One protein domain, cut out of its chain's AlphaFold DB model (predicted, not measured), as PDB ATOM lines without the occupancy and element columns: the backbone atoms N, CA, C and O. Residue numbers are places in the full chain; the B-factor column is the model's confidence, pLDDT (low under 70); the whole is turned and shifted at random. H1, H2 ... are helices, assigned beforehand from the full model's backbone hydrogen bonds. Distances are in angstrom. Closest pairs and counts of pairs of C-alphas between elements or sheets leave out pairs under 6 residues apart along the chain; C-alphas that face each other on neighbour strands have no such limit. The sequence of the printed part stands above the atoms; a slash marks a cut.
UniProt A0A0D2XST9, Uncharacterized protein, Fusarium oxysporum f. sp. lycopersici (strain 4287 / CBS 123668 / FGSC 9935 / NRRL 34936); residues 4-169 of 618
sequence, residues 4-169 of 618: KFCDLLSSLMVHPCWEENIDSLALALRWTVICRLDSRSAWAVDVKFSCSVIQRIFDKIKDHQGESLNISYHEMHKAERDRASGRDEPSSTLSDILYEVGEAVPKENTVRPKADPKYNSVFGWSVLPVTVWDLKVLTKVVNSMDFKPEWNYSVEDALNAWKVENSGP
ATOM      1  N   LYS A   4      39.625  34.206  99.881       95.50
ATOM      2  CA  LYS A   4      39.580  35.268  98.856       95.50
ATOM      3  C   LYS A   4      38.231  35.996  98.728       95.50
ATOM      4  O   LYS A   4      38.193  37.087  98.168       95.50
ATOM      5  N   PHE A   5      37.124  35.398  99.180       96.00
ATOM      6  CA  PHE A   5      35.826  36.079  99.274       96.00
ATOM      7  C   PHE A   5      35.756  36.947 100.536       96.00
ATOM      8  O   PHE A   5      35.411  38.122 100.448       96.00
ATOM      9  N   CYS A   6      36.122  36.377 101.686       95.94
ATOM     10  CA  CYS A   6      36.174  37.074 102.969       95.94
ATOM     11  C   CYS A   6      37.157  38.252 102.936       95.94
ATOM     12  O   CYS A   6      36.811  39.323 103.424       95.94
ATOM     13  N   ASP A   7      38.328  38.081 102.315       95.69
ATOM     14  CA  ASP A   7      39.349  39.122 102.163       95.69
ATOM     15  C   ASP A   7      38.772  40.332 101.411       95.69
ATOM     16  O   ASP A   7      38.683  41.424 101.965       95.69
ATOM     17  N   LEU A   8      38.277  40.118 100.182       97.19
ATOM     18  CA  LEU A   8      37.708  41.177  99.337       97.19
ATOM     19  C   LEU A   8      36.492  41.859  99.975       97.19
ATOM     20  O   LEU A   8      36.353  43.077  99.873       97.19
ATOM     21  N   LEU A   9      35.611  41.086 100.620       97.19
ATOM     22  CA  LEU A   9      34.450  41.635 101.316       97.19
ATOM     23  C   LEU A   9      34.884  42.478 102.521       97.19
ATOM     24  O   LEU A   9      34.345  43.562 102.711       97.19
ATOM     25  N   SER A  10      35.888  42.034 103.283       95.50
ATOM     26  CA  SER A  10      36.417  42.787 104.427       95.50
ATOM     27  C   SER A  10      37.087  44.088 103.984       95.50
ATOM     28  O   SER A  10      36.843  45.122 104.600       95.50
ATOM     29  N   SER A  11      37.859  44.073 102.889       96.25
ATOM     30  CA  SER A  11      38.433  45.300 102.320       96.25
ATOM     31  C   SER A  11      37.349  46.291 101.888       96.25
ATOM     32  O   SER A  11      37.468  47.488 102.140       96.25
ATOM     33  N   LEU A  12      36.275  45.802 101.255       97.38
ATOM     34  CA  LEU A  12      35.138  46.636 100.865       97.38
ATOM     35  C   LEU A  12      34.384  47.181 102.085       97.38
ATOM     36  O   LEU A  12      34.066  48.366 102.097       97.38
ATOM     37  N   MET A  13      34.128  46.361 103.109       96.38
ATOM     38  CA  MET A  13      33.360  46.739 104.306       96.38
ATOM     39  C   MET A  13      33.933  47.941 105.060       96.38
ATOM     40  O   MET A  13      33.169  48.722 105.620       96.38
ATOM     41  N   VAL A  14      35.258  48.097 105.072       95.31
ATOM     42  CA  VAL A  14      35.943  49.165 105.819       95.31
ATOM     43  C   VAL A  14      36.216  50.422 104.985       95.31
ATOM     44  O   VAL A  14      36.845  51.360 105.475       95.31
ATOM     45  N   HIS A  15      35.763  50.472 103.725       96.50
ATOM     46  CA  HIS A  15      35.970  51.644 102.870       96.50
ATOM     47  C   HIS A  15      35.043  52.808 103.277       96.50
ATOM     48  O   HIS A  15      33.837  52.610 103.430       96.50
ATOM     49  N   PRO A  16      35.556  54.044 103.442       95.38
ATOM     50  CA  PRO A  16      34.773  55.143 104.008       95.38
ATOM     51  C   PRO A  16      33.652  55.679 103.101       95.38
ATOM     52  O   PRO A  16      32.812  56.433 103.591       95.38
ATOM     53  N   CYS A  17      33.578  55.287 101.819       95.81
ATOM     54  CA  CYS A  17      32.496  55.714 100.919       95.81
ATOM     55  C   CYS A  17      31.092  55.223 101.332       95.81
ATOM     56  O   CYS A  17      30.096  55.734 100.818       95.81
ATOM     57  N   TRP A  18      30.995  54.273 102.272       95.00
ATOM     58  CA  TRP A  18      29.717  53.804 102.821       95.00
ATOM     59  C   TRP A  18      29.152  54.693 103.938       95.00
ATOM     60  O   TRP A  18      28.009  54.478 104.332       95.00
ATOM     61  N   GLU A  19      29.911  55.673 104.447       91.00
ATOM     62  CA  GLU A  19      29.483  56.587 105.527       91.00
ATOM     63  C   GLU A  19      28.994  55.840 106.797       91.00
ATOM     64  O   GLU A  19      27.971  56.184 107.382       91.00
ATOM     65  N   GLU A  20      29.700  54.766 107.185       87.75
ATOM     66  CA  GLU A  20      29.327  53.808 108.258       87.75
ATOM     67  C   GLU A  20      27.981  53.074 108.042       87.75
ATOM     68  O   GLU A  20      27.562  52.264 108.871       87.75
ATOM     69  N   ASN A  21      27.309  53.295 106.909       91.62
ATOM     70  CA  ASN A  21      26.007  52.718 106.611       91.62
ATOM     71  C   ASN A  21      26.130  51.359 105.898       91.62
ATOM     72  O   ASN A  21      26.377  51.273 104.692       91.62
ATOM     73  N   ILE A  22      25.878  50.286 106.651       91.94
ATOM     74  CA  ILE A  22      25.878  48.901 106.158       91.94
ATOM     75  C   ILE A  22      24.832  48.694 105.045       91.94
ATOM     76  O   ILE A  22      25.095  47.938 104.108       91.94
ATOM     77  N   ASP A  23      23.697  49.405 105.073       93.25
ATOM     78  CA  ASP A  23      22.660  49.295 104.038       93.25
ATOM     79  C   ASP A  23      23.141  49.834 102.678       93.25
ATOM     80  O   ASP A  23      22.739  49.316 101.635       93.25
ATOM     81  N   SER A  24      24.049  50.821 102.665       94.75
ATOM     82  CA  SER A  24      24.681  51.330 101.437       94.75
ATOM     83  C   SER A  24      25.521  50.248 100.755       94.75
ATOM     84  O   SER A  24      25.391  50.024  99.550       94.75
ATOM     85  N   LEU A  25      26.343  49.531 101.531       96.12
ATOM     86  CA  LEU A  25      27.143  48.409 101.035       96.12
ATOM     87  C   LEU A  25      26.253  47.229 100.623       96.12
ATOM     88  O   LEU A  25      26.457  46.647  99.558       96.12
ATOM     89  N   ALA A  26      25.248  46.884 101.432       95.25
ATOM     90  CA  ALA A  26      24.312  45.808 101.123       95.25
ATOM     91  C   ALA A  26      23.540  46.084  99.820       95.25
ATOM     92  O   ALA A  26      23.378  45.176  98.999       95.25
ATOM     93  N   LEU A  27      23.133  47.339  99.583       95.38
ATOM     94  CA  LEU A  27      22.550  47.760  98.312       95.38
ATOM     95  C   LEU A  27      23.563  47.661  97.166       95.38
ATOM     96  O   LEU A  27      23.217  47.097  96.134       95.38
ATOM     97  N   ALA A  28      24.800  48.142  97.327       97.44
ATOM     98  CA  ALA A  28      25.822  48.063  96.279       97.44
ATOM     99  C   ALA A  28      26.147  46.611  95.877       97.44
ATOM    100  O   ALA A  28      26.230  46.294  94.686       97.44
ATOM    101  N   LEU A  29      26.240  45.697  96.847       97.62
ATOM    102  CA  LEU A  29      26.409  44.260  96.605       97.62
ATOM    103  C   LEU A  29      25.191  43.660  95.883       97.62
ATOM    104  O   LEU A  29      25.354  43.006  94.850       97.62
ATOM    105  N   ARG A  30      23.967  43.927  96.368       95.38
ATOM    106  CA  ARG A  30      22.709  43.492  95.727       95.38
ATOM    107  C   ARG A  30      22.612  44.002  94.284       95.38
ATOM    108  O   ARG A  30      22.302  43.225  93.386       95.38
ATOM    109  N   TRP A  31      22.914  45.277  94.056       97.12
ATOM    110  CA  TRP A  31      22.874  45.932  92.748       97.12
ATOM    111  C   TRP A  31      23.900  45.350  91.773       97.12
ATOM    112  O   TRP A  31      23.571  45.106  90.613       97.12
ATOM    113  N   THR A  32      25.110  45.039  92.252       98.06
ATOM    114  CA  THR A  32      26.146  44.372  91.446       98.06
ATOM    115  C   THR A  32      25.668  43.002  90.959       98.06
ATOM    116  O   THR A  32      25.772  42.709  89.767       98.06
ATOM    117  N   VAL A  33      25.052  42.194  91.835       97.06
ATOM    118  CA  VAL A  33      24.489  40.888  91.441       97.06
ATOM    119  C   VAL A  33      23.289  41.044  90.498       97.06
ATOM    120  O   VAL A  33      23.190  40.301  89.521       97.06
ATOM    121  N   ILE A  34      22.403  42.021  90.729       95.75
ATOM    122  CA  ILE A  34      21.279  42.328  89.826       95.75
ATOM    123  C   ILE A  34      21.796  42.671  88.422       95.75
ATOM    124  O   ILE A  34      21.331  42.080  87.448       95.75
ATOM    125  N   CYS A  35      22.800  43.547  88.314       97.12
ATOM    126  CA  CYS A  35      23.422  43.907  87.039       97.12
ATOM    127  C   CYS A  35      24.143  42.712  86.391       97.12
ATOM    128  O   CYS A  35      24.093  42.546  85.170       97.12
ATOM    129  N   ARG A  36      24.802  41.845  87.182       97.12
ATOM    130  CA  ARG A  36      25.430  40.617  86.663       97.12
ATOM    131  C   ARG A  36      24.391  39.693  86.037       97.12
ATOM    132  O   ARG A  36      24.637  39.147  84.965       97.12
ATOM    133  N   LEU A  37      23.260  39.488  86.699       95.62
ATOM    134  CA  LEU A  37      22.252  38.524  86.262       95.62
ATOM    135  C   LEU A  37      21.247  39.093  85.246       95.62
ATOM    136  O   LEU A  37      20.450  38.320  84.730       95.62
ATOM    137  N   ASP A  38      21.275  40.407  84.986       95.56
ATOM    138  CA  ASP A  38      20.150  41.172  84.417       95.56
ATOM    139  C   ASP A  38      18.820  40.787  85.091       95.56
ATOM    140  O   ASP A  38      17.839  40.395  84.458       95.56
ATOM    141  N   SER A  39      18.814  40.807  86.429       92.88
ATOM    142  CA  SER A  39      17.647  40.398  87.212       92.88
ATOM    143  C   SER A  39      16.546  41.450  87.093       92.88
ATOM    144  O   SER A  39      16.570  42.474  87.771       92.88
ATOM    145  N   ARG A  40      15.564  41.178  86.230       94.56
ATOM    146  CA  ARG A  40      14.373  42.020  86.026       94.56
ATOM    147  C   ARG A  40      13.232  41.720  87.004       94.56
ATOM    148  O   ARG A  40      12.180  42.336  86.911       94.56
ATOM    149  N   SER A  41      13.410  40.792  87.941       91.12
ATOM    150  CA  SER A  41      12.436  40.529  89.007       91.12
ATOM    151  C   SER A  41      12.288  41.751  89.919       91.12
ATOM    152  O   SER A  41      13.291  42.335  90.322       91.12
ATOM    153  N   ALA A  42      11.061  42.124  90.281       89.19
ATOM    154  CA  ALA A  42      10.819  43.235  91.200       89.19
ATOM    155  C   ALA A  42      11.251  42.903  92.647       89.19
ATOM    156  O   ALA A  42      10.539  42.228  93.392       89.19
ATOM    157  N   TRP A  43      12.424  43.392  93.062       83.81
ATOM    158  CA  TRP A  43      12.964  43.186  94.412       83.81
ATOM    159  C   TRP A  43      12.345  44.133  95.446       83.81
ATOM    160  O   TRP A  43      12.497  45.352  95.351       83.81
ATOM    161  N   ALA A  44      11.738  43.568  96.494       80.94
ATOM    162  CA  ALA A  44      11.316  44.321  97.671       80.94
ATOM    163  C   ALA A  44      12.525  44.865  98.460       80.94
ATOM    164  O   ALA A  44      13.525  44.162  98.679       80.94
ATOM    165  N   VAL A  45      12.420  46.129  98.880       81.19
ATOM    166  CA  VAL A  45      13.396  46.849  99.708       81.19
ATOM    167  C   VAL A  45      12.637  47.788 100.646       81.19
ATOM    168  O   VAL A  45      12.076  48.786 100.202       81.19
ATOM    169  N   ASP A  46      12.641  47.480 101.944       80.94
ATOM    170  CA  ASP A  46      11.971  48.286 102.982       80.94
ATOM    171  C   ASP A  46      12.868  49.396 103.572       80.94
ATOM    172  O   ASP A  46      12.463  50.140 104.470       80.94
ATOM    173  N   VAL A  47      14.096  49.527 103.060       81.62
ATOM    174  CA  VAL A  47      15.051  50.580 103.431       81.62
ATOM    175  C   VAL A  47      14.639  51.903 102.782       81.62
ATOM    176  O   VAL A  47      14.392  51.968 101.580       81.62
ATOM    177  N   LYS A  48      14.596  52.978 103.576       87.31
ATOM    178  CA  LYS A  48      14.390  54.346 103.078       87.31
ATOM    179  C   LYS A  48      15.727  54.954 102.681       87.31
ATOM    180  O   LYS A  48      16.627  55.039 103.515       87.31
ATOM    181  N   PHE A  49      15.843  55.434 101.447       87.50
ATOM    182  CA  PHE A  49      17.086  56.016 100.950       87.50
ATOM    183  C   PHE A  49      17.089  57.540 101.065       87.50
ATOM    184  O   PHE A  49      16.103  58.208 100.768       87.50
ATOM    185  N   SER A  50      18.235  58.105 101.452       88.88
ATOM    186  CA  SER A  50      18.465  59.556 101.473       88.88
ATOM    187  C   SER A  50      18.551  60.176 100.071       88.88
ATOM    188  O   SER A  50      18.410  61.387  99.925       88.88
ATOM    189  N   CYS A  51      18.774  59.363  99.035       93.44
ATOM    190  CA  CYS A  51      18.859  59.804  97.647       93.44
ATOM    191  C   CYS A  51      17.498  59.703  96.943       93.44
ATOM    192  O   CYS A  51      16.963  58.602  96.792       93.44
ATOM    193  N   SER A  52      16.991  60.835  96.438       94.56
ATOM    194  CA  SER A  52      15.731  60.915  95.682       94.56
ATOM    195  C   SER A  52      15.712  59.975  94.472       94.56
ATOM    196  O   SER A  52      14.711  59.306  94.233       94.56
ATOM    197  N   VAL A  53      16.831  59.875  93.745       96.25
ATOM    198  CA  VAL A  53      17.002  58.994  92.578       96.25
ATOM    199  C   VAL A  53      16.783  57.527  92.955       96.25
ATOM    200  O   VAL A  53      15.981  56.846  92.324       96.25
ATOM    201  N   ILE A  54      17.453  57.047  94.008       95.62
ATOM    202  CA  ILE A  54      17.355  55.647  94.452       95.62
ATOM    203  C   ILE A  54      15.948  55.354  94.991       95.62
ATOM    204  O   ILE A  54      15.362  54.327  94.651       95.62
ATOM    205  N   GLN A  55      15.370  56.279  95.766       95.00
ATOM    206  CA  GLN A  55      14.013  56.133  96.292       95.00
ATOM    207  C   GLN A  55      12.974  56.031  95.159       95.00
ATOM    208  O   GLN A  55      12.198  55.081  95.145       95.00
ATOM    209  N   ARG A  56      13.031  56.911  94.143       94.88
ATOM    210  CA  ARG A  56      12.133  56.886  92.967       94.88
ATOM    211  C   ARG A  56      12.182  55.573  92.184       94.88
ATOM    212  O   ARG A  56      11.171  55.179  91.606       94.88
ATOM    213  N   ILE A  57      13.335  54.905  92.140       95.06
ATOM    214  CA  ILE A  57      13.479  53.596  91.484       95.06
ATOM    215  C   ILE A  57      12.725  52.531  92.285       95.06
ATOM    216  O   ILE A  57      11.893  51.824  91.719       95.06
ATOM    217  N   PHE A  58      12.947  52.448  93.600       93.44
ATOM    218  CA  PHE A  58      12.253  51.470  94.444       93.44
ATOM    219  C   PHE A  58      10.755  51.743  94.588       93.44
ATOM    220  O   PHE A  58       9.978  50.791  94.575       93.44
ATOM    221  N   ASP A  59      10.334  53.009  94.611       93.38
ATOM    222  CA  ASP A  59       8.919  53.388  94.575       93.38
ATOM    223  C   ASP A  59       8.234  52.852  93.301       93.38
ATOM    224  O   ASP A  59       7.158  52.274  93.388       93.38
ATOM    225  N   LYS A  60       8.886  52.943  92.129       93.00
ATOM    226  CA  LYS A  60       8.369  52.385  90.861       93.00
ATOM    227  C   LYS A  60       8.346  50.856  90.827       93.00
ATOM    228  O   LYS A  60       7.433  50.265  90.258       93.00
ATOM    229  N   ILE A  61       9.352  50.202  91.407       92.94
ATOM    230  CA  ILE A  61       9.431  48.732  91.466       92.94
ATOM    231  C   ILE A  61       8.352  48.159  92.394       92.94
ATOM    232  O   ILE A  61       7.854  47.061  92.155       92.94
ATOM    233  N   LYS A  62       7.969  48.902  93.438       91.19
ATOM    234  CA  LYS A  62       6.990  48.477  94.445       91.19
ATOM    235  C   LYS A  62       5.628  48.103  93.855       91.19
ATOM    236  O   LYS A  62       5.013  47.157  94.338       91.19
ATOM    237  N   ASP A  63       5.204  48.793  92.800       87.25
ATOM    238  CA  ASP A  63       3.932  48.529  92.115       87.25
ATOM    239  C   ASP A  63       3.972  47.268  91.222       87.25
ATOM    240  O   ASP A  63       2.927  46.789  90.795       87.25
ATOM    241  N   HIS A  64       5.160  46.698  90.978       89.12
ATOM    242  CA  HIS A  64       5.400  45.555  90.085       89.12
ATOM    243  C   HIS A  64       5.783  44.263  90.843       89.12
ATOM    244  O   HIS A  64       6.405  43.364  90.273       89.12
ATOM    245  N   GLN A  65       5.482  44.152  92.145       83.50
ATOM    246  CA  GLN A  65       5.881  42.991  92.956       83.50
ATOM    247  C   GLN A  65       5.355  41.661  92.386       83.50
ATOM    248  O   GLN A  65       4.152  41.441  92.284       83.50
ATOM    249  N   GLY A  66       6.282  40.752  92.066       82.62
ATOM    250  CA  GLY A  66       5.994  39.456  91.440       82.62
ATOM    251  C   GLY A  66       6.081  39.451  89.909       82.62
ATOM    252  O   GLY A  66       6.117  38.373  89.319       82.62
ATOM    253  N   GLU A  67       6.184  40.615  89.264       89.56
ATOM    254  CA  GLU A  67       6.322  40.735  87.812       89.56
ATOM    255  C   GLU A  67       7.792  40.853  87.360       89.56
ATOM    256  O   GLU A  67       8.717  41.078  88.152       89.56
ATOM    257  N   SER A  68       8.003  40.690  86.050       92.19
ATOM    258  CA  SER A  68       9.268  41.007  85.385       92.19
ATOM    259  C   SER A  68       9.208  42.420  84.818       92.19
ATOM    260  O   SER A  68       8.366  42.724  83.976       92.19
ATOM    261  N   LEU A  69      10.154  43.260  85.220       94.56
ATOM    262  CA  LEU A  69      10.341  44.605  84.694       94.56
ATOM    263  C   LEU A  69      10.705  44.552  83.200       94.56
ATOM    264  O   LEU A  69      11.477  43.700  82.753       94.56
ATOM    265  N   ASN A  70      10.174  45.497  82.422       95.50
ATOM    266  CA  ASN A  70      10.432  45.575  80.978       95.50
ATOM    267  C   ASN A  70      11.863  46.044  80.646       95.50
ATOM    268  O   ASN A  70      12.404  45.690  79.601       95.50
ATOM    269  N   ILE A  71      12.485  46.807  81.549       96.25
ATOM    270  CA  ILE A  71      13.840  47.367  81.434       96.25
ATOM    271  C   ILE A  71      14.685  46.974  82.650       96.25
ATOM    272  O   ILE A  71      14.146  46.656  83.712       96.25
ATOM    273  N   SER A  72      16.006  46.981  82.492       96.69
ATOM    274  CA  SER A  72      16.948  46.636  83.557       96.69
ATOM    275  C   SER A  72      17.008  47.701  84.660       96.69
ATOM    276  O   SER A  72      16.656  48.871  84.474       96.69
ATOM    277  N   TYR A  73      17.528  47.305  85.822       96.25
ATOM    278  CA  TYR A  73      17.768  48.211  86.948       96.25
ATOM    279  C   TYR A  73      18.719  49.371  86.600       96.25
ATOM    280  O   TYR A  73      18.482  50.496  87.039       96.25
ATOM    281  N   HIS A  74      19.740  49.132  85.765       97.81
ATOM    282  CA  HIS A  74      20.654  50.186  85.303       97.81
ATOM    283  C   HIS A  74      19.963  51.177  84.358       97.81
ATOM    284  O   HIS A  74      20.124  52.383  84.512       97.81
ATOM    285  N   GLU A  75      19.127  50.704  83.429       98.06
ATOM    286  CA  GLU A  75      18.361  51.583  82.530       98.06
ATOM    287  C   GLU A  75      17.354  52.455  83.297       98.06
ATOM    288  O   GLU A  75      17.249  53.654  83.029       98.06
ATOM    289  N   MET A  76      16.663  51.892  84.299       97.38
ATOM    290  CA  MET A  76      15.818  52.675  85.212       97.38
ATOM    291  C   MET A  76      16.623  53.741  85.959       97.38
ATOM    292  O   MET A  76      16.188  54.887  86.064       97.38
ATOM    293  N   HIS A  77      17.796  53.370  86.476       97.69
ATOM    294  CA  HIS A  77      18.648  54.259  87.261       97.69
ATOM    295  C   HIS A  77      19.229  55.396  86.435       97.69
ATOM    296  O   HIS A  77      19.137  56.546  86.854       97.69
ATOM    297  N   LYS A  78      19.738  55.093  85.240       98.12
ATOM    298  CA  LYS A  78      20.198  56.071  84.251       98.12
ATOM    299  C   LYS A  78      19.091  57.076  83.930       98.12
ATOM    300  O   LYS A  78      19.268  58.266  84.162       98.12
ATOM    301  N   ALA A  79      17.899  56.589  83.581       97.94
ATOM    302  CA  ALA A  79      16.755  57.447  83.283       97.94
ATOM    303  C   ALA A  79      16.266  58.289  84.484       97.94
ATOM    304  O   ALA A  79      15.732  59.378  84.275       97.94
ATOM    305  N   GLU A  80      16.424  57.836  85.736       97.62
ATOM    306  CA  GLU A  80      16.146  58.670  86.919       97.62
ATOM    307  C   GLU A  80      17.279  59.649  87.260       97.62
ATOM    308  O   GLU A  80      16.983  60.742  87.742       97.62
ATOM    309  N   ARG A  81      18.548  59.320  86.971       97.56
ATOM    310  CA  ARG A  81      19.675  60.266  87.063       97.56
ATOM    311  C   ARG A  81      19.507  61.397  86.052       97.56
ATOM    312  O   ARG A  81      19.538  62.555  86.449       97.56
ATOM    313  N   ASP A  82      19.213  61.081  84.793       97.62
ATOM    314  CA  ASP A  82      18.964  62.076  83.739       97.62
ATOM    315  C   ASP A  82      17.801  63.018  84.121       97.62
ATOM    316  O   ASP A  82      17.882  64.239  83.969       97.62
ATOM    317  N   ARG A  83      16.734  62.460  84.717       97.06
ATOM    318  CA  ARG A  83      15.583  63.210  85.261       97.06
ATOM    319  C   ARG A  83      15.878  64.005  86.534       97.06
ATOM    320  O   ARG A  83      15.037  64.831  86.885       97.06
ATOM    321  N   ALA A  84      16.971  63.739  87.242       96.38
ATOM    322  CA  ALA A  84      17.407  64.499  88.415       96.38
ATOM    323  C   ALA A  84      18.345  65.641  88.002       96.38
ATOM    324  O   ALA A  84      18.109  66.784  88.389       96.38
ATOM    325  N   SER A  85      19.299  65.366  87.105       95.88
ATOM    326  CA  SER A  85      20.134  66.383  86.455       95.88
ATOM    327  C   SER A  85      19.285  67.458  85.769       95.88
ATOM    328  O   SER A  85      19.541  68.642  85.939       95.88
ATOM    329  N   GLY A  86      18.202  67.073  85.081       96.12
ATOM    330  CA  GLY A  86      17.227  68.007  84.491       96.12
ATOM    331  C   GLY A  86      16.347  68.790  85.486       96.12
ATOM    332  O   GLY A  86      15.362  69.395  85.066       96.12
ATOM    333  N   ARG A  87      16.646  68.739  86.791       95.62
ATOM    334  CA  ARG A  87      16.000  69.502  87.881       95.62
ATOM    335  C   ARG A  87      17.020  70.164  88.817       95.62
ATOM    336  O   ARG A  87      16.626  70.629  89.884       95.62
ATOM    337  N   ASP A  88      18.307  70.104  88.474       94.88
ATOM    338  CA  ASP A  88      19.425  70.475  89.347       94.88
ATOM    339  C   ASP A  88      19.445  69.711  90.698       94.88
ATOM    340  O   ASP A  88      20.008  70.175  91.690       94.88
ATOM    341  N   GLU A  89      18.850  68.508  90.754       94.12
ATOM    342  CA  GLU A  89      18.934  67.622  91.922       94.12
ATOM    343  C   GLU A  89      20.294  66.894  91.938       94.12
ATOM    344  O   GLU A  89      20.566  66.107  91.024       94.12
ATOM    345  N   PRO A  90      21.146  67.079  92.965       90.69
ATOM    346  CA  PRO A  90      22.449  66.423  93.023       90.69
ATOM    347  C   PRO A  90      22.319  64.912  93.255       90.69
ATOM    348  O   PRO A  90      21.527  64.451  94.084       90.69
ATOM    349  N   SER A  91      23.150  64.125  92.567       92.75
ATOM    350  CA  SER A  91      23.328  62.708  92.883       92.75
ATOM    351  C   SER A  91      24.034  62.525  94.233       92.75
ATOM    352  O   SER A  91      24.762  63.397  94.710       92.75
ATOM    353  N   SER A  92      23.801  61.381  94.881       95.56
ATOM    354  CA  SER A  92      24.578  60.967  96.052       95.56
ATOM    355  C   SER A  92      25.729  60.054  95.642       95.56
ATOM    356  O   SER A  92      25.589  59.297  94.681       95.56
ATOM    357  N   THR A  93      26.787  60.012  96.460       96.06
ATOM    358  CA  THR A  93      27.932  59.093  96.316       96.06
ATOM    359  C   THR A  93      27.489  57.657  96.018       96.06
ATOM    360  O   THR A  93      28.021  57.004  95.127       96.06
ATOM    361  N   LEU A  94      26.459  57.172  96.726       96.62
ATOM    362  CA  LEU A  94      25.888  55.844  96.511       96.62
ATOM    363  C   LEU A  94      25.237  55.720  95.126       96.62
ATOM    364  O   LEU A  94      25.482  54.743  94.429       96.62
ATOM    365  N   SER A  95      24.455  56.712  94.691       97.50
ATOM    366  CA  SER A  95      23.868  56.737  93.343       97.50
ATOM    367  C   SER A  95      24.935  56.798  92.245       97.50
ATOM    368  O   SER A  95      24.688  56.326  91.139       97.50
ATOM    369  N   ASP A  96      26.110  57.366  92.517       97.75
ATOM    370  CA  ASP A  96      27.233  57.371  91.577       97.75
ATOM    371  C   ASP A  96      27.919  55.989  91.527       97.75
ATOM    372  O   ASP A  96      28.091  55.438  90.441       97.75
ATOM    373  N   ILE A  97      28.169  55.354  92.683       98.06
ATOM    374  CA  ILE A  97      28.676  53.968  92.775       98.06
ATOM    375  C   ILE A  97      27.756  52.984  92.033       98.06
ATOM    376  O   ILE A  97      28.235  52.165  91.250       98.06
ATOM    377  N   LEU A  98      26.435  53.052  92.247       98.12
ATOM    378  CA  LEU A  98      25.479  52.147  91.590       98.12
ATOM    379  C   LEU A  98      25.459  52.315  90.058       98.12
ATOM    380  O   LEU A  98      25.248  51.338  89.335       98.12
ATOM    381  N   TYR A  99      25.711  53.533  89.568       98.38
ATOM    382  CA  TYR A  99      25.740  53.838  88.139       98.38
ATOM    383  C   TYR A  99      27.013  53.284  87.493       98.38
ATOM    384  O   TYR A  99      26.934  52.573  86.493       98.38
ATOM    385  N   GLU A 100      28.174  53.515  88.111       98.50
ATOM    386  CA  GLU A 100      29.444  52.965  87.628       98.50
ATOM    387  C   GLU A 100      29.501  51.432  87.733       98.50
ATOM    388  O   GLU A 100      30.075  50.781  86.865       98.50
ATOM    389  N   VAL A 101      28.822  50.810  88.708       98.56
ATOM    390  CA  VAL A 101      28.601  49.349  88.725       98.56
ATOM    391  C   VAL A 101      27.824  48.884  87.491       98.56
ATOM    392  O   VAL A 101      28.251  47.940  86.823       98.56
ATOM    393  N   GLY A 102      26.709  49.542  87.160       98.06
ATOM    394  CA  GLY A 102      25.910  49.206  85.977       98.06
ATOM    395  C   GLY A 102      26.642  49.459  84.654       98.06
ATOM    396  O   GLY A 102      26.470  48.706  83.698       98.06
ATOM    397  N   GLU A 103      27.533  50.452  84.613       98.38
ATOM    398  CA  GLU A 103      28.418  50.726  83.479       98.38
ATOM    399  C   GLU A 103      29.637  49.781  83.405       98.38
ATOM    400  O   GLU A 103      30.123  49.523  82.301       98.38
ATOM    401  N   ALA A 104      30.143  49.248  84.521       98.12
ATOM    402  CA  ALA A 104      31.316  48.364  84.560       98.12
ATOM    403  C   ALA A 104      30.973  46.886  84.317       98.12
ATOM    404  O   ALA A 104      31.704  46.187  83.616       98.12
ATOM    405  N   VAL A 105      29.846  46.399  84.845       97.94
ATOM    406  CA  VAL A 105      29.413  44.992  84.733       97.94
ATOM    407  C   VAL A 105      29.290  44.472  83.279       97.94
ATOM    408  O   VAL A 105      29.603  43.298  83.048       97.94
ATOM    409  N   PRO A 106      28.879  45.272  82.271       96.62
ATOM    410  CA  PRO A 106      28.929  44.884  80.854       96.62
ATOM    411  C   PRO A 106      30.334  44.926  80.231       96.62
ATOM    412  O   PRO A 106      30.570  44.246  79.238       96.62
ATOM    413  N   LYS A 107      31.255  45.721  80.794       96.88
ATOM    414  CA  LYS A 107      32.617  45.965  80.274       96.88
ATOM    415  C   LYS A 107      33.677  45.042  80.902       96.88
ATOM    416  O   LYS A 107      34.833  45.038  80.480       96.88
ATOM    417  N   GLU A 108      33.304  44.264  81.916       95.81
ATOM    418  CA  GLU A 108      34.188  43.319  82.597       95.81
ATOM    419  C   GLU A 108      34.488  42.094  81.713       95.81
ATOM    420  O   GLU A 108      33.681  41.177  81.589       95.81
ATOM    421  N   ASN A 109      35.695  42.053  81.141       89.06
ATOM    422  CA  ASN A 109      36.148  41.016  80.199       89.06
ATOM    423  C   ASN A 109      36.307  39.594  80.789       89.06
ATOM    424  O   ASN A 109      36.725  38.682  80.075       89.06
ATOM    425  N   THR A 110      36.054  39.380  82.083       91.94
ATOM    426  CA  THR A 110      36.192  38.059  82.720       91.94
ATOM    427  C   THR A 110      34.875  37.285  82.688       91.94
ATOM    428  O   THR A 110      33.805  37.866  82.850       91.94
ATOM    429  N   VAL A 111      34.945  35.959  82.489       94.06
ATOM    430  CA  VAL A 111      33.764  35.092  82.303       94.06
ATOM    431  C   VAL A 111      32.762  35.279  83.446       94.06
ATOM    432  O   VAL A 111      33.005  34.875  84.583       94.06
ATOM    433  N   ARG A 112      31.625  35.894  83.111       94.44
ATOM    434  CA  ARG A 112      30.553  36.266  84.033       94.44
ATOM    435  C   ARG A 112      29.930  35.015  84.680       94.44
ATOM    436  O   ARG A 112      29.338  34.208  83.959       94.44
ATOM    437  N   PRO A 113      29.992  34.842  86.016       94.25
ATOM    438  CA  PRO A 113      29.377  33.697  86.676       94.25
ATOM    439  C   PRO A 113      27.853  33.715  86.538       94.25
ATOM    440  O   PRO A 113      27.195  34.700  86.890       94.25
ATOM    441  N   LYS A 114      27.277  32.600  86.085       93.56
ATOM    442  CA  LYS A 114      25.834  32.354  86.200       93.56
ATOM    443  C   LYS A 114      25.466  32.163  87.676       93.56
ATOM    444  O   LYS A 114      26.306  31.746  88.471       93.56
ATOM    445  N   ALA A 115      24.224  32.459  88.046       89.19
ATOM    446  CA  ALA A 115      23.691  31.977  89.315       89.19
ATOM    447  C   ALA A 115      23.434  30.467  89.205       89.19
ATOM    448  O   ALA A 115      22.787  30.021  88.257       89.19
ATOM    449  N   ASP A 116      23.956  29.692  90.153       87.62
ATOM    450  CA  ASP A 116      23.585  28.288  90.329       87.62
ATOM    451  C   ASP A 116      22.201  28.241  91.010       87.62
ATOM    452  O   ASP A 116      22.065  28.786  92.113       87.62
ATOM    453  N   PRO A 117      21.177  27.609  90.394       88.06
ATOM    454  CA  PRO A 117      19.828  27.509  90.952       88.06
ATOM    455  C   PRO A 117      19.767  27.004  92.397       88.06
ATOM    456  O   PRO A 117      18.884  27.428  93.142       88.06
ATOM    457  N   LYS A 118      20.725  26.166  92.819       88.19
ATOM    458  CA  LYS A 118      20.846  25.653  94.193       88.19
ATOM    459  C   LYS A 118      20.967  26.759  95.248       88.19
ATOM    460  O   LYS A 118      20.590  26.544  96.395       88.19
ATOM    461  N   TYR A 119      21.472  27.932  94.864       85.94
ATOM    462  CA  TYR A 119      21.688  29.080  95.748       85.94
ATOM    463  C   TYR A 119      20.751  30.261  95.450       85.94
ATOM    464  O   TYR A 119      20.968  31.345  95.982       85.94
ATOM    465  N   ASN A 120      19.705  30.072  94.635       84.88
ATOM    466  CA  ASN A 120      18.687  31.103  94.377       84.88
ATOM    467  C   ASN A 120      17.596  31.163  95.464       84.88
ATOM    468  O   ASN A 120      16.818  32.120  95.499       84.88
ATOM    469  N   SER A 121      17.517  30.154  96.339       87.69
ATOM    470  CA  SER A 121      16.604  30.118  97.486       87.69
ATOM    471  C   SER A 121      17.306  29.575  98.728       87.69
ATOM    472  O   SER A 121      18.018  28.574  98.656       87.69
ATOM    473  N   VAL A 122      17.102  30.229  99.872       78.69
ATOM    474  CA  VAL A 122      17.619  29.815 101.185       78.69
ATOM    475  C   VAL A 122      16.480  29.930 102.198       78.69
ATOM    476  O   VAL A 122      15.878  30.990 102.350       78.69
ATOM    477  N   PHE A 123      16.140  28.817 102.856       83.69
ATOM    478  CA  PHE A 123      14.962  28.692 103.734       83.69
ATOM    479  C   PHE A 123      13.638  29.164 103.089       83.69
ATOM    480  O   PHE A 123      12.768  29.707 103.764       83.69
ATOM    481  N   GLY A 124      13.493  28.977 101.771       84.06
ATOM    482  CA  GLY A 124      12.321  29.397 100.991       84.06
ATOM    483  C   GLY A 124      12.363  30.846 100.488       84.06
ATOM    484  O   GLY A 124      11.609  31.189  99.580       84.06
ATOM    485  N   TRP A 125      13.266  31.681 101.005       80.19
ATOM    486  CA  TRP A 125      13.436  33.068 100.572       80.19
ATOM    487  C   TRP A 125      14.303  33.141  99.321       80.19
ATOM    488  O   TRP A 125      15.378  32.543  99.284       80.19
ATOM    489  N   SER A 126      13.879  33.911  98.314       83.50
ATOM    490  CA  SER A 126      14.735  34.179  97.157       83.50
ATOM    491  C   SER A 126      15.921  35.051  97.567       83.50
ATOM    492  O   SER A 126      15.749  36.106  98.181       83.50
ATOM    493  N   VAL A 127      17.131  34.605  97.228       87.50
ATOM    494  CA  VAL A 127      18.383  35.296  97.554       87.50
ATOM    495  C   VAL A 127      19.231  35.509  96.304       87.50
ATOM    496  O   VAL A 127      19.125  34.781  95.319       87.50
ATOM    497  N   LEU A 128      20.094  36.522  96.359       90.19
ATOM    498  CA  LEU A 128      21.034  36.864  95.296       90.19
ATOM    499  C   LEU A 128      22.443  36.411  95.712       90.19
ATOM    500  O   LEU A 128      23.055  37.072  96.556       90.19
ATOM    501  N   PRO A 129      22.973  35.296  95.172       92.88
ATOM    502  CA  PRO A 129      24.277  34.781  95.574       92.88
ATOM    503  C   PRO A 129      25.407  35.695  95.076       92.88
ATOM    504  O   PRO A 129      25.764  35.685  93.894       92.88
ATOM    505  N   VAL A 130      25.976  36.478  95.999       95.50
ATOM    506  CA  VAL A 130      27.173  37.308  95.787       95.50
ATOM    507  C   VAL A 130      28.389  36.405  95.565       95.50
ATOM    508  O   VAL A 130      28.619  35.453  96.309       95.50
ATOM    509  N   THR A 131      29.193  36.711  94.551       96.12
ATOM    510  CA  THR A 131      30.382  35.941  94.166       96.12
ATOM    511  C   THR A 131      31.660  36.771  94.273       96.12
ATOM    512  O   THR A 131      31.636  38.000  94.308       96.12
ATOM    513  N   VAL A 132      32.815  36.100  94.228       97.00
ATOM    514  CA  VAL A 132      34.138  36.746  94.114       97.00
ATOM    515  C   VAL A 132      34.246  37.641  92.864       97.00
ATOM    516  O   VAL A 132      35.043  38.576  92.854       97.00
ATOM    517  N   TRP A 133      33.457  37.387  91.813       97.69
ATOM    518  CA  TRP A 133      33.398  38.246  90.625       97.69
ATOM    519  C   TRP A 133      32.700  39.575  90.932       97.69
ATOM    520  O   TRP A 133      33.245  40.627  90.610       97.69
ATOM    521  N   ASP A 134      31.560  39.539  91.633       98.12
ATOM    522  CA  ASP A 134      30.822  40.746  92.038       98.12
ATOM    523  C   ASP A 134      31.685  41.643  92.932       98.12
ATOM    524  O   ASP A 134      31.823  42.835  92.668       98.12
ATOM    525  N   LEU A 135      32.352  41.050  93.933       98.12
ATOM    526  CA  LEU A 135      33.282  41.776  94.802       98.12
ATOM    527  C   LEU A 135      34.419  42.422  93.998       98.12
ATOM    528  O   LEU A 135      34.747  43.579  94.229       98.12
ATOM    529  N   LYS A 136      34.999  41.718  93.015       98.12
ATOM    530  CA  LYS A 136      36.057  42.278  92.157       98.12
ATOM    531  C   LYS A 136      35.576  43.443  91.295       98.12
ATOM    532  O   LYS A 136      36.339  44.391  91.125       98.12
ATOM    533  N   VAL A 137      34.360  43.385  90.750       98.50
ATOM    534  CA  VAL A 137      33.797  44.499  89.970       98.50
ATOM    535  C   VAL A 137      33.514  45.696  90.878       98.50
ATOM    536  O   VAL A 137      33.930  46.802  90.546       98.50
ATOM    537  N   LEU A 138      32.921  45.484  92.057       98.50
ATOM    538  CA  LEU A 138      32.682  46.568  93.014       98.50
ATOM    539  C   LEU A 138      33.999  47.198  93.507       98.50
ATOM    540  O   LEU A 138      34.120  48.418  93.519       98.50
ATOM    541  N   THR A 139      35.025  46.393  93.810       98.38
ATOM    542  CA  THR A 139      36.373  46.886  94.145       98.38
ATOM    543  C   THR A 139      36.998  47.694  93.007       98.38
ATOM    544  O   THR A 139      37.612  48.725  93.271       98.38
ATOM    545  N   LYS A 140      36.844  47.271  91.742       98.38
ATOM    546  CA  LYS A 140      37.310  48.049  90.578       98.38
ATOM    547  C   LYS A 140      36.612  49.405  90.499       98.38
ATOM    548  O   LYS A 140      37.308  50.403  90.363       98.38
ATOM    549  N   VAL A 141      35.282  49.430  90.633       98.44
ATOM    550  CA  VAL A 141      34.478  50.662  90.604       98.44
ATOM    551  C   VAL A 141      34.901  51.616  91.716       98.44
ATOM    552  O   VAL A 141      35.291  52.741  91.419       98.44
ATOM    553  N   VAL A 142      34.912  51.163  92.975       98.12
ATOM    554  CA  VAL A 142      35.303  51.985  94.136       98.12
ATOM    555  C   VAL A 142      36.733  52.522  93.976       98.12
ATOM    556  O   VAL A 142      36.969  53.697  94.232       98.12
ATOM    557  N   ASN A 143      37.674  51.718  93.468       98.00
ATOM    558  CA  ASN A 143      39.046  52.163  93.180       98.00
ATOM    559  C   ASN A 143      39.168  53.147  91.997       98.00
ATOM    560  O   ASN A 143      40.237  53.731  91.829       98.00
ATOM    561  N   SER A 144      38.137  53.299  91.157       97.69
ATOM    562  CA  SER A 144      38.131  54.219  90.008       97.69
ATOM    563  C   SER A 144      37.330  55.504  90.230       97.69
ATOM    564  O   SER A 144      37.304  56.348  89.340       97.69
ATOM    565  N   MET A 145      36.664  55.664  91.379       97.44
ATOM    566  CA  MET A 145      35.872  56.861  91.669       97.44
ATOM    567  C   MET A 145      36.715  57.959  92.320       97.44
ATOM    568  O   MET A 145      37.313  57.753  93.378       97.44
ATOM    569  N   ASP A 146      36.667  59.167  91.756       95.62
ATOM    570  CA  ASP A 146      37.199  60.380  92.384       95.62
ATOM    571  C   ASP A 146      36.295  60.844  93.540       95.62
ATOM    572  O   ASP A 146      35.542  61.815  93.450       95.62
ATOM    573  N   PHE A 147      36.355  60.121  94.661       94.12
ATOM    574  CA  PHE A 147      35.679  60.518  95.893       94.12
ATOM    575  C   PHE A 147      36.231  61.839  96.453       94.12
ATOM    576  O   PHE A 147      37.350  62.267  96.149       94.12
ATOM    577  N   LYS A 148      35.460  62.439  97.375       91.19
ATOM    578  CA  LYS A 148      35.911  63.545  98.237       91.19
ATOM    579  C   LYS A 148      37.303  63.235  98.818       91.19
ATOM    580  O   LYS A 148      37.543  62.075  99.177       91.19
ATOM    581  N   PRO A 149      38.208  64.221  98.973       87.94
ATOM    582  CA  PRO A 149      39.580  63.972  99.413       87.94
ATOM    583  C   PRO A 149      39.677  63.130 100.688       87.94
ATOM    584  O   PRO A 149      40.572  62.302 100.806       87.94
ATOM    585  N   GLU A 150      38.754  63.289 101.635       87.44
ATOM    586  CA  GLU A 150      38.651  62.539 102.891       87.44
ATOM    587  C   GLU A 150      38.564  61.019 102.692       87.44
ATOM    588  O   GLU A 150      39.045  60.288 103.558       87.44
ATOM    589  N   TRP A 151      38.002  60.561 101.566       89.44
ATOM    590  CA  TRP A 151      37.666  59.164 101.255       89.44
ATOM    591  C   TRP A 151      38.394  58.594 100.028       89.44
ATOM    592  O   TRP A 151      38.251  57.405  99.746       89.44
ATOM    593  N   ASN A 152      39.150  59.416  99.292       91.00
ATOM    594  CA  ASN A 152      39.892  58.992  98.104       91.00
ATOM    595  C   ASN A 152      41.123  58.149  98.508       91.00
ATOM    596  O   ASN A 152      42.237  58.648  98.684       91.00
ATOM    597  N   TYR A 153      40.858  56.860  98.717       90.94
ATOM    598  CA  TYR A 153      41.806  55.779  98.974       90.94
ATOM    599  C   TYR A 153      41.408  54.573  98.126       90.94
ATOM    600  O   TYR A 153      40.220  54.382  97.845       90.94
ATOM    601  N   SER A 154      42.361  53.691  97.824       97.00
ATOM    602  CA  SER A 154      41.997  52.361  97.340       97.00
ATOM    603  C   SER A 154      41.332  51.524  98.446       97.00
ATOM    604  O   SER A 154      41.547  51.736  99.640       97.00
ATOM    605  N   VAL A 155      40.551  50.525  98.044       97.00
ATOM    606  CA  VAL A 155      39.968  49.488  98.911       97.00
ATOM    607  C   VAL A 155      41.042  48.749  99.733       97.00
ATOM    608  O   VAL A 155      40.793  48.372 100.875       97.00
ATOM    609  N   GLU A 156      42.261  48.611  99.202       95.94
ATOM    610  CA  GLU A 156      43.395  48.017  99.924       95.94
ATOM    611  C   GLU A 156      44.049  49.008 100.907       95.94
ATOM    612  O   GLU A 156      44.380  48.638 102.033       95.94
ATOM    613  N   ASP A 157      44.183  50.287 100.538       94.44
ATOM    614  CA  ASP A 157      44.624  51.340 101.465       94.44
ATOM    615  C   ASP A 157      43.664  51.477 102.655       94.44
ATOM    616  O   ASP A 157      44.117  51.612 103.790       94.44
ATOM    617  N   ALA A 158      42.351  51.402 102.415       92.06
ATOM    618  CA  ALA A 158      41.335  51.442 103.464       92.06
ATOM    619  C   ALA A 158      41.443  50.236 104.413       92.06
ATOM    620  O   ALA A 158      41.411  50.416 105.632       92.06
ATOM    621  N   LEU A 159      41.659  49.023 103.884       93.56
ATOM    622  CA  LEU A 159      41.888  47.848 104.726       93.56
ATOM    623  C   LEU A 159      43.156  47.983 105.571       93.56
ATOM    624  O   LEU A 159      43.143  47.646 106.754       93.56
ATOM    625  N   ASN A 160      44.252  48.476 104.999       92.19
ATOM    626  CA  ASN A 160      45.501  48.617 105.742       92.19
ATOM    627  C   ASN A 160      45.457  49.781 106.745       92.19
ATOM    628  O   ASN A 160      46.005  49.649 107.839       92.19
ATOM    629  N   ALA A 161      44.711  50.852 106.459       86.88
ATOM    630  CA  ALA A 161      44.375  51.889 107.434       86.88
ATOM    631  C   ALA A 161      43.587  51.317 108.626       86.88
ATOM    632  O   ALA A 161      43.979  51.525 109.772       86.88
ATOM    633  N   TRP A 162      42.531  50.539 108.363       88.25
ATOM    634  CA  TRP A 162      41.706  49.889 109.389       88.25
ATOM    635  C   TRP A 162      42.486  48.850 110.207       88.25
ATOM    636  O   TRP A 162      42.360  48.793 111.430       88.25
ATOM    637  N   LYS A 163      43.365  48.068 109.563       87.75
ATOM    638  CA  LYS A 163      44.300  47.170 110.260       87.75
ATOM    639  C   LYS A 163      45.209  47.960 111.202       87.75
ATOM    640  O   LYS A 163      45.302  47.589 112.359       87.75
ATOM    641  N   VAL A 164      45.828  49.058 110.754       85.00
ATOM    642  CA  VAL A 164      46.713  49.904 111.588       85.00
ATOM    643  C   VAL A 164      45.954  50.650 112.698       85.00
ATOM    644  O   VAL A 164      46.525  50.937 113.754       85.00
ATOM    645  N   GLU A 165      44.670  50.956 112.494       80.50
ATOM    646  CA  GLU A 165      43.777  51.500 113.523       80.50
ATOM    647  C   GLU A 165      43.576  50.490 114.666       80.50
ATOM    648  O   GLU A 165      43.797  50.855 115.825       80.50
ATOM    649  N   ASN A 166      43.244  49.235 114.324       79.44
ATOM    650  CA  ASN A 166      42.853  48.167 115.256       79.44
ATOM    651  C   ASN A 166      44.004  47.284 115.771       79.44
ATOM    652  O   ASN A 166      43.859  46.647 116.810       79.44
ATOM    653  N   SER A 167      45.141  47.216 115.072       73.44
ATOM    654  CA  SER A 167      46.338  46.477 115.509       73.44
ATOM    655  C   SER A 167      47.257  47.313 116.402       73.44
ATOM    656  O   SER A 167      48.313  46.838 116.822       73.44
ATOM    657  N   GLY A 168      46.911  48.579 116.644       58.62
ATOM    658  CA  GLY A 168      47.561  49.383 117.667       58.62
ATOM    659  C   GLY A 168      47.043  49.010 119.063       58.62
ATOM    660  O   GLY A 168      45.867  48.676 119.199       58.62
ATOM    661  N   PRO A 169      47.867  49.108 120.122       55.09
ATOM    662  CA  PRO A 169      47.340  49.157 121.487       55.09
ATOM    663  C   PRO A 169      46.314  50.301 121.643       55.09
ATOM    664  O   PRO A 169      46.441  51.319 120.960       55.09
TER     665      PRO A 169
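Overview. This is residues 4 to 169 of the 618 residues of an uncharacterized protein of Fusarium oxysporum f. sp. lycopersici (strain 4287 / CBS 123668 / FGSC 9935 / NRRL 34936) (UniProt A0A0D2XST9). The core is three helices: H2 and H5 run side by side, and H6 crosses both of them at steep angles. On one side of this core the hairpin of H3 and H4 packs on H5 through H4; on the other side H1 packs on H6, and H7 meets H1 nearly at a right angle, with residues 164 to 169 sticking out free. The printed part has 166 residues with seven named helices, H1 to H7 in order along the chain, and no named strand, and its class is all helix. It is compact, with a radius of gyration of the C-alphas of 16.4 A, and the C-alphas span 53 by 45 by 32 A.

Arrangement. Look first at the longest helix, H2, residues 22 to 37. It touches H5, residues 93 to 104, at a shallow tilt of 19 degrees, the same way; the closest C-alphas are those of Cys 35 and Gly 102, 5.9 A apart. H6, residues 132 to 144, is the hub, touching four other helices. With residues 134 to 138 alone it touches H2, at a steep tilt of 66 degrees, opposite ways, and the closest C-alphas, of Thr 32 and Asp 134, are 5.9 A apart. With residues 137 to 142 alone H6 touches H5, at a steep tilt of 62 degrees, and the closest C-alphas, of Glu 100 and Val 141, are 6.3 A apart. From H6 move to H1, residues 4 to 13, which touches it at a tilt of 37 degrees, only just steep, the same way; the closest C-alphas, of Phe 5 and Val 132, are 5.5 A apart. H7, residues 155 to 166, touches H1 with residues 155 to 159 alone, about perpendicular at 77 degrees, and the closest C-alphas, of Ser 11 and Leu 159, are 4.9 A apart. H7 and H6 only just touch, with 3 pairs of C-alphas within 8 A; the closest are those of Asn 143 and Val 155, 6.4 A apart. Now go back to H5: its residues 99 to 103 alone touch residues 74 to 78 alone of H4, residues 73 to 85, and the closest C-alphas, of His 74 and Gly 102, are 5.4 A apart. H3, residues 52 to 62, and H4 form a helical hairpin at a steep tilt of 42 degrees; the closest C-alphas, of Val 53 and Glu 80, are 5.7 A apart. Among the pairs that are apart are H3 and H7, and H1 and H5. Every O i to N i+4 pair is within hydrogen-bond range in H2, H3, H4, H5, H6 and H7, while H1 has 5 of 6.

Along the chain. Find C-alpha 22 at (25.878, 48.901, 106.158); from there H2 runs 22.7 A to C-alpha 37 at (22.252, 38.524, 86.262). H5 measures 16.3 A, H6 18.4 A and H4 18.3 A from first to last C-alpha. H3 is 15.3 A long, and H1 is 14.1 A long, beginning at C-alpha 4, (39.580, 35.268, 98.856). H7 runs 16.7 A and ends at C-alpha 166, (42.853, 48.167, 115.256).

Size, cuts and confidence. The two C-alphas farthest apart are those of Asn 70 and Pro 169, at 54.9 A. The printed part has no cut. Two links are long: residues 38 to 51 between H2 and H3, and residues 105 to 131 between H5 and H6. In the second, look for a short antiparallel pairing of residues 121 to 122 with residues 125 to 126. The mean pLDDT of the printed part is 92.8, and residues 168 to 169 are under 70.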